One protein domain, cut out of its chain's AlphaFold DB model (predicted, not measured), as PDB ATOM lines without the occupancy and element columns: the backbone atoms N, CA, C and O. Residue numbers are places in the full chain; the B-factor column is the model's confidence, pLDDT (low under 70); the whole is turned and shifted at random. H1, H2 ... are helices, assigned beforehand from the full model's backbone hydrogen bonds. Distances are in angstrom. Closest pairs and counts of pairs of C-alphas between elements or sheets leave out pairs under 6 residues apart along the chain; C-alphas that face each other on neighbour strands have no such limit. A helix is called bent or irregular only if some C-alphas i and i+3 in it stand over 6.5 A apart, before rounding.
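This is residues 41 to 100 of the 104 residues of an uncharacterized protein of Succinatimonas sp. CAG:777 (UniProt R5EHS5). Two small helical lobes stand apart, joined by residues 67 to 72: a hairpin of H1 and H2, and a kinked H3 with short H4 packed on its residues 73 to 77. The 60 printed residues hold four named helices, H1 to H4 in chain order, and no named strand: all helix. The whole is only just loose, close to compact, with a radius of gyration of the C-alphas of 12.8 A, spanning 36 by 25 by 13 A.

H1, residues 41 to 55, and H2, residues 59 to 66, form a hairpin, opposite ways at a shallow tilt of 6 degrees; their closest C-alphas, Asp 50 and Ala 62, are 4.7 A apart. H3, residues 73 to 88, touches H4, residues 94 to 99, with residues 73 to 77 alone; the closest C-alphas, Pro 73 and Ala 96, are 4.1 A apart. H1 and H2 are apart from H3 and H4. Every O i to N i+4 pair is within hydrogen-bond range in H1, H2 and H4; 9 of 12 are in H3.

H1 runs 21.3 A from C-alpha 41 at (32.651, -4.580, 13.494); H2 spans 10.8 A. H3, 11.5 A, is irregular, kinked by 111 degrees near residue 82; C-alphas 82 and 85 are 9.6 A apart. H4, 9.0 A, ends at C-alpha 99 (45.576, 12.142, 15.604).

The farthest C-alphas, Lys 56 and Tyr 100, are 38.1 A apart. The printed part has no cut and no long link; no printed residue is under 70 in pLDDT.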
ATOM      1  N   ASP A  41      33.908  -3.870  13.751       97.38
ATOM      2  CA  ASP A  41      32.651  -4.580  13.494       97.38
ATOM      3  C   ASP A  41      31.547  -3.627  13.013       97.38
ATOM      4  O   ASP A  41      30.861  -3.915  12.032       97.38
ATOM      5  N   GLU A  42      31.399  -2.452  13.635       96.94
ATOM      6  CA  GLU A  42      30.435  -1.432  13.192       96.94
ATOM      7  C   GLU A  42      30.745  -0.929  11.777       96.94
ATOM      8  O   GLU A  42      29.839  -0.762  10.957       96.94
ATOM      9  N   ILE A  43      32.029  -0.733  11.466       95.94
ATOM     10  CA  ILE A  43      32.486  -0.351  10.125       95.94
ATOM     11  C   ILE A  43      32.177  -1.465   9.113       95.94
ATOM     12  O   ILE A  43      31.693  -1.190   8.013       95.94
ATOM     13  N   LEU A  44      32.411  -2.728   9.475       96.81
ATOM     14  CA  LEU A  44      32.127  -3.871   8.613       96.81
ATOM     15  C   LEU A  44      30.628  -4.001   8.308       96.81
ATOM     16  O   LEU A  44      30.253  -4.268   7.163       96.81
ATOM     17  N   GLU A  45      29.763  -3.782   9.296       97.19
ATOM     18  CA  GLU A  45      28.310  -3.781   9.095       97.19
ATOM     19  C   GLU A  45      27.855  -2.652   8.161       97.19
ATOM     20  O   GLU A  45      26.976  -2.857   7.317       97.19
ATOM     21  N   ILE A  46      28.496  -1.481   8.238       96.44
ATOM     22  CA  ILE A  46      28.280  -0.402   7.269       96.44
ATOM     23  C   ILE A  46      28.649  -0.874   5.858       96.44
ATOM     24  O   ILE A  46      27.818  -0.761   4.961       96.44
ATOM     25  N   TYR A  47      29.826  -1.469   5.648       96.25
ATOM     26  CA  TYR A  47      30.221  -1.958   4.320       96.25
ATOM     27  C   TYR A  47      29.283  -3.037   3.762       96.25
ATOM     28  O   TYR A  47      28.938  -3.010   2.580       96.25
ATOM     29  N   LYS A  48      28.808  -3.967   4.598       96.88
ATOM     30  CA  LYS A  48      27.816  -4.973   4.176       96.88
ATOM     31  C   LYS A  48      26.510  -4.320   3.720       96.88
ATOM     32  O   LYS A  48      25.935  -4.703   2.699       96.88
ATOM     33  N   LYS A  49      26.030  -3.329   4.475       96.88
ATOM     34  CA  LYS A  49      24.798  -2.605   4.151       96.88
ATOM     35  C   LYS A  49      24.951  -1.743   2.899       96.88
ATOM     36  O   LYS A  49      24.017  -1.699   2.102       96.88
ATOM     37  N   ASP A  50      26.102  -1.105   2.717       97.00
ATOM     38  CA  ASP A  50      26.466  -0.374   1.502       97.00
ATOM     39  C   ASP A  50      26.370  -1.277   0.264       97.00
ATOM     40  O   ASP A  50      25.611  -0.976  -0.658       97.00
ATOM     41  N   GLY A  51      27.004  -2.456   0.303       95.81
ATOM     42  CA  GLY A  51      26.906  -3.450  -0.770       95.81
ATOM     43  C   GLY A  51      25.458  -3.842  -1.089       95.81
ATOM     44  O   GLY A  51      25.041  -3.802  -2.244       95.81
ATOM     45  N   SER A  52      24.637  -4.102  -0.061       97.19
ATOM     46  CA  SER A  52      23.214  -4.415  -0.266       97.19
ATOM     47  C   SER A  52      22.417  -3.269  -0.905       97.19
ATOM     48  O   SER A  52      21.450  -3.527  -1.626       97.19
ATOM     49  N   LEU A  53      22.768  -2.010  -0.627       97.56
ATOM     50  CA  LEU A  53      22.129  -0.847  -1.246       97.56
ATOM     51  C   LEU A  53      22.548  -0.705  -2.713       97.56
ATOM     52  O   LEU A  53      21.693  -0.450  -3.563       97.56
ATOM     53  N   ILE A  54      23.826  -0.939  -3.022       95.81
ATOM     54  CA  ILE A  54      24.344  -0.927  -4.395       95.81
ATOM     55  C   ILE A  54      23.646  -1.989  -5.250       95.81
ATOM     56  O   ILE A  54      23.177  -1.659  -6.342       95.81
ATOM     57  N   ASP A  55      23.487  -3.212  -4.738       97.00
ATOM     58  CA  ASP A  55      22.791  -4.305  -5.436       97.00
ATOM     59  C   ASP A  55      21.323  -3.967  -5.750       97.00
ATOM     60  O   ASP A  55      20.752  -4.445  -6.730       97.00
ATOM     61  N   LYS A  56      20.708  -3.097  -4.940       97.12
ATOM     62  CA  LYS A  56      19.343  -2.581  -5.136       97.12
ATOM     63  C   LYS A  56      19.283  -1.333  -6.025       97.12
ATOM     64  O   LYS A  56      18.201  -0.787  -6.227       97.12
ATOM     65  N   GLY A  57      20.419  -0.856  -6.534       97.06
ATOM     66  CA  GLY A  57      20.522   0.366  -7.335       97.06
ATOM     67  C   GLY A  57      20.469   1.674  -6.532       97.06
ATOM     68  O   GLY A  57      20.430   2.748  -7.132       97.06
ATOM     69  N   LEU A  58      20.509   1.612  -5.198       97.25
ATOM     70  CA  LEU A  58      20.382   2.750  -4.276       97.25
ATOM     71  C   LEU A  58      21.744   3.401  -3.993       97.25
ATOM     72  O   LEU A  58      22.257   3.394  -2.872       97.25
ATOM     73  N   LYS A  59      22.378   3.926  -5.047       94.50
ATOM     74  CA  LYS A  59      23.765   4.426  -4.998       94.50
ATOM     75  C   LYS A  59      23.949   5.649  -4.092       94.50
ATOM     76  O   LYS A  59      25.011   5.806  -3.496       94.50
ATOM     77  N   THR A  60      22.946   6.519  -3.998       95.12
ATOM     78  CA  THR A  60      23.031   7.741  -3.182       95.12
ATOM     79  C   THR A  60      22.994   7.402  -1.695       95.12
ATOM     80  O   THR A  60      23.780   7.931  -0.913       95.12
ATOM     81  N   GLU A  61      22.114   6.483  -1.305       94.56
ATOM     82  CA  GLU A  61      21.983   5.982   0.060       94.56
ATOM     83  C   GLU A  61      23.215   5.186   0.484       94.56
ATOM     84  O   GLU A  61      23.664   5.327   1.622       94.56
ATOM     85  N   ALA A  62      23.766   4.390  -0.437       94.94
ATOM     86  CA  ALA A  62      25.029   3.682  -0.269       94.94
ATOM     87  C   ALA A  62      26.165   4.675   0.058       94.94
ATOM     88  O   ALA A  62      26.737   4.655   1.149       94.94
ATOM     89  N   LEU A  63      26.368   5.682  -0.799       92.31
ATOM     90  CA  LEU A  63      27.385   6.716  -0.587       92.31
ATOM     91  C   LEU A  63      27.195   7.486   0.734       92.31
ATOM     92  O   LEU A  63      28.162   7.736   1.456       92.31
ATOM     93  N   ALA A  64      25.955   7.839   1.083       91.81
ATOM     94  CA  ALA A  64      25.642   8.506   2.347       91.81
ATOM     95  C   ALA A  64      25.977   7.644   3.577       91.81
ATOM     96  O   ALA A  64      26.275   8.176   4.648       91.81
ATOM     97  N   LEU A  65      25.928   6.316   3.439       93.19
ATOM     98  CA  LEU A  65      26.307   5.377   4.485       93.19
ATOM     99  C   LEU A  65      27.822   5.404   4.729       93.19
ATOM    100  O   LEU A  65      28.249   5.463   5.881       93.19
ATOM    101  N   LEU A  66      28.618   5.431   3.656       92.06
ATOM    102  CA  LEU A  66      30.080   5.442   3.730       92.06
ATOM    103  C   LEU A  66      30.631   6.709   4.397       92.06
ATOM    104  O   LEU A  66      31.615   6.628   5.127       92.06
ATOM    105  N   PHE A  67      29.971   7.862   4.238       90.50
ATOM    106  CA  PHE A  67      30.375   9.106   4.911       90.50
ATOM    107  C   PHE A  67      30.295   9.055   6.445       90.50
ATOM    108  O   PHE A  67      30.884   9.904   7.117       90.50
ATOM    109  N   LYS A  68      29.599   8.061   7.012       92.25
ATOM    110  CA  LYS A  68      29.521   7.859   8.464       92.25
ATOM    111  C   LYS A  68      30.754   7.173   9.038       92.25
ATOM    112  O   LYS A  68      30.968   7.268  10.243       92.25
ATOM    113  N   ILE A  69      31.539   6.481   8.212       95.75
ATOM    114  CA  ILE A  69      32.749   5.785   8.656       95.75
ATOM    115  C   ILE A  69      33.796   6.835   9.053       95.75
ATOM    116  O   ILE A  69      34.031   7.759   8.268       95.75
ATOM    117  N   PRO A  70      34.448   6.708  10.229       96.81
ATOM    118  CA  PRO A  70      35.568   7.557  10.604       96.81
ATOM    119  C   PRO A  70      36.627   7.579   9.508       96.81
ATOM    120  O   PRO A  70      37.257   6.559   9.218       96.81
ATOM    121  N   VAL A  71      36.820   8.744   8.896       95.38
ATOM    122  CA  VAL A  71      37.798   8.894   7.825       95.38
ATOM    123  C   VAL A  71      39.209   8.794   8.401       95.38
ATOM    124  O   VAL A  71      39.490   9.279   9.500       95.38
ATOM    125  N   GLU A  72      40.119   8.182   7.649       95.50
ATOM    126  CA  GLU A  72      41.519   8.115   8.055       95.50
ATOM    127  C   GLU A  72      42.138   9.523   8.159       95.50
ATOM    128  O   GLU A  72      41.863  10.374   7.303       95.50
ATOM    129  N   PRO A  73      43.004   9.791   9.161       95.44
ATOM    130  CA  PRO A  73      43.545  11.130   9.399       95.44
ATOM    131  C   PRO A  73      44.241  11.750   8.180       95.44
ATOM    132  O   PRO A  73      44.068  12.936   7.899       95.44
ATOM    133  N   PHE A  74      44.981  10.942   7.412       93.94
ATOM    134  CA  PHE A  74      45.622  11.391   6.173       93.94
ATOM    135  C   PHE A  74      44.598  11.891   5.147       93.94
ATOM    136  O   PHE A  74      44.769  12.965   4.571       93.94
ATOM    137  N   SER A  75      43.511  11.143   4.957       93.62
ATOM    138  CA  SER A  75      42.444  11.500   4.025       93.62
ATOM    139  C   SER A  75      41.705  12.765   4.476       93.62
ATOM    140  O   SER A  75      41.440  13.630   3.647       93.62
ATOM    141  N   ALA A  76      41.457  12.938   5.783       93.81
ATOM    142  CA  ALA A  76      40.888  14.178   6.323       93.81
ATOM    143  C   ALA A  76      41.766  15.400   6.024       93.81
ATOM    144  O   ALA A  76      41.261  16.426   5.565       93.81
ATOM    145  N   ILE A  77      43.082  15.288   6.248       91.69
ATOM    146  CA  ILE A  77      44.040  16.357   5.941       91.69
ATOM    147  C   ILE A  77      44.046  16.647   4.442       91.69
ATOM    148  O   ILE A  77      43.937  17.805   4.051       91.69
ATOM    149  N   ALA A  78      44.133  15.620   3.595       90.81
ATOM    150  CA  ALA A  78      44.148  15.795   2.147       90.81
ATOM    151  C   ALA A  78      42.879  16.508   1.644       90.81
ATOM    152  O   ALA A  78      42.978  17.465   0.875       90.81
ATOM    153  N   SER A  79      41.699  16.107   2.126       90.56
ATOM    154  CA  SER A  79      40.431  16.770   1.799       90.56
ATOM    155  C   SER A  79      40.409  18.219   2.285       90.56
ATOM    156  O   SER A  79      40.121  19.120   1.497       90.56
ATOM    157  N   LYS A  80      40.809  18.467   3.537       89.69
ATOM    158  CA  LYS A  80      40.910  19.817   4.108       89.69
ATOM    159  C   LYS A  80      41.845  20.717   3.300       89.69
ATOM    160  O   LYS A  80      41.526  21.874   3.050       89.69
ATOM    161  N   ILE A  81      42.991  20.197   2.871       87.69
ATOM    162  CA  ILE A  81      43.950  20.916   2.025       87.69
ATOM    163  C   ILE A  81      43.352  21.218   0.647       87.69
ATOM    164  O   ILE A  81      43.585  22.291   0.096       87.69
ATOM    165  N   ALA A  82      42.584  20.287   0.082       87.19
ATOM    166  CA  ALA A  82      41.997  20.443  -1.241       87.19
ATOM    167  C   ALA A  82      40.793  21.402  -1.270       87.19
ATOM    168  O   ALA A  82      40.584  22.060  -2.294       87.19
ATOM    169  N   GLY A  83      40.015  21.494  -0.184       84.12
ATOM    170  CA  GLY A  83      38.727  22.202  -0.181       84.12
ATOM    171  C   GLY A  83      38.306  22.858   1.138       84.12
ATOM    172  O   GLY A  83      37.116  23.110   1.333       84.12
ATOM    173  N   SER A  84      39.243  23.146   2.043       87.38
ATOM    174  CA  SER A  84      38.999  23.768   3.356       87.38
ATOM    175  C   SER A  84      38.076  22.958   4.284       87.38
ATOM    176  O   SER A  84      37.693  21.823   3.990       87.38
ATOM    177  N   PHE A  85      37.698  23.543   5.421       86.62
ATOM    178  CA  PHE A  85      36.764  22.971   6.397       86.62
ATOM    179  C   PHE A  85      35.389  22.649   5.802       86.62
ATOM    180  O   PHE A  85      34.764  21.664   6.192       86.62
ATOM    181  N   LYS A  86      34.957  23.401   4.783       84.88
ATOM    182  CA  LYS A  86      33.709  23.145   4.053       84.88
ATOM    183  C   LYS A  86      33.692  21.777   3.366       84.88
ATOM    184  O   LYS A  86      32.652  21.131   3.317       84.88
ATOM    185  N   SER A  87      34.834  21.308   2.861       85.31
ATOM    186  CA  SER A  87      34.922  20.001   2.192       85.31
ATOM    187  C   SER A  87      34.833  18.809   3.145       85.31
ATOM    188  O   SER A  87      34.406  17.730   2.742       85.31
ATOM    189  N   ILE A  88      35.207  19.002   4.412       89.88
ATOM    190  CA  ILE A  88      35.234  17.941   5.426       89.88
ATOM    191  C   ILE A  88      34.049  18.012   6.395       89.88
ATOM    192  O   ILE A  88      33.908  17.145   7.255       89.88
ATOM    193  N   GLN A  89      33.176  19.015   6.253       88.12
ATOM    194  CA  GLN A  89      32.088  19.312   7.192       88.12
ATOM    195  C   GLN A  89      31.024  18.214   7.317       88.12
ATOM    196  O   GLN A  89      30.195  18.298   8.215       88.12
ATOM    197  N   TYR A  90      31.019  17.209   6.439       87.94
ATOM    198  CA  TYR A  90      30.096  16.067   6.497       87.94
ATOM    199  C   TYR A  90      30.805  14.727   6.705       87.94
ATOM    200  O   TYR A  90      30.145  13.701   6.833       87.94
ATOM    201  N   LEU A  91      32.141  14.727   6.754       92.00
ATOM    202  CA  LEU A  91      32.913  13.529   7.068       92.00
ATOM    203  C   LEU A  91      32.843  13.256   8.569       92.00
ATOM    204  O   LEU A  91      32.707  14.192   9.357       92.00
ATOM    205  N   ASN A  92      32.990  12.001   8.974       95.44
ATOM    206  CA  ASN A  92      33.238  11.649  10.367       95.44
ATOM    207  C   ASN A  92      34.736  11.811  10.681       95.44
ATOM    208  O   ASN A  92      35.555  11.019  10.218       95.44
ATOM    209  N   LEU A  93      35.101  12.844  11.446       95.12
ATOM    210  CA  LEU A  93      36.488  13.228  11.739       95.12
ATOM    211  C   LEU A  93      37.003  12.686  13.080       95.12
ATOM    212  O   LEU A  93      38.063  13.117  13.534       95.12
ATOM    213  N   SER A  94      36.303  11.745  13.722       95.44
ATOM    214  CA  SER A  94      36.663  11.240  15.059       95.44
ATOM    215  C   SER A  94      38.112  10.730  15.142       95.44
ATOM    216  O   SER A  94      38.859  11.112  16.046       95.44
ATOM    217  N   LYS A  95      38.568   9.962  14.144       95.62
ATOM    218  CA  LYS A  95      39.974   9.524  14.023       95.62
ATOM    219  C   LYS A  95      40.944  10.686  13.788       95.62
ATOM    220  O   LYS A  95      42.004  10.737  14.412       95.62
ATOM    221  N   ALA A  96      40.595  11.624  12.908       94.25
ATOM    222  CA  ALA A  96      41.449  12.761  12.569       94.25
ATOM    223  C   ALA A  96      41.680  13.689  13.772       94.25
ATOM    224  O   ALA A  96      42.815  14.091  14.018       94.25
ATOM    225  N   LYS A  97      40.639  13.944  14.573       92.75
ATOM    226  CA  LYS A  97      40.714  14.722  15.819       92.75
ATOM    227  C   LYS A  97      41.615  14.085  16.870       92.75
ATOM    228  O   LYS A  97      42.352  14.785  17.553       92.75
ATOM    229  N   LYS A  98      41.598  12.752  16.981       93.06
ATOM    230  CA  LYS A  98      42.503  12.020  17.884       93.06
ATOM    231  C   LYS A  98      43.963  12.133  17.451       93.06
ATOM    232  O   LYS A  98      44.836  12.276  18.299       93.06
ATOM    233  N   ALA A  99      44.223  12.063  16.147       94.38
ATOM    234  CA  ALA A  99      45.576  12.142  15.604       94.38
ATOM    235  C   ALA A  99      46.136  13.579  15.588       94.38
ATOM    236  O   ALA A  99      47.330  13.770  15.812       94.38
ATOM    237  N   TYR A 100      45.284  14.577  15.334       90.19
ATOM    238  CA  TYR A 100      45.673  15.978  15.156       90.19
ATOM    239  C   TYR A 100      44.685  16.932  15.857       90.19
ATOM    240  O   TYR A 100      43.941  17.652  15.188       90.19
TER     241      TYR A 100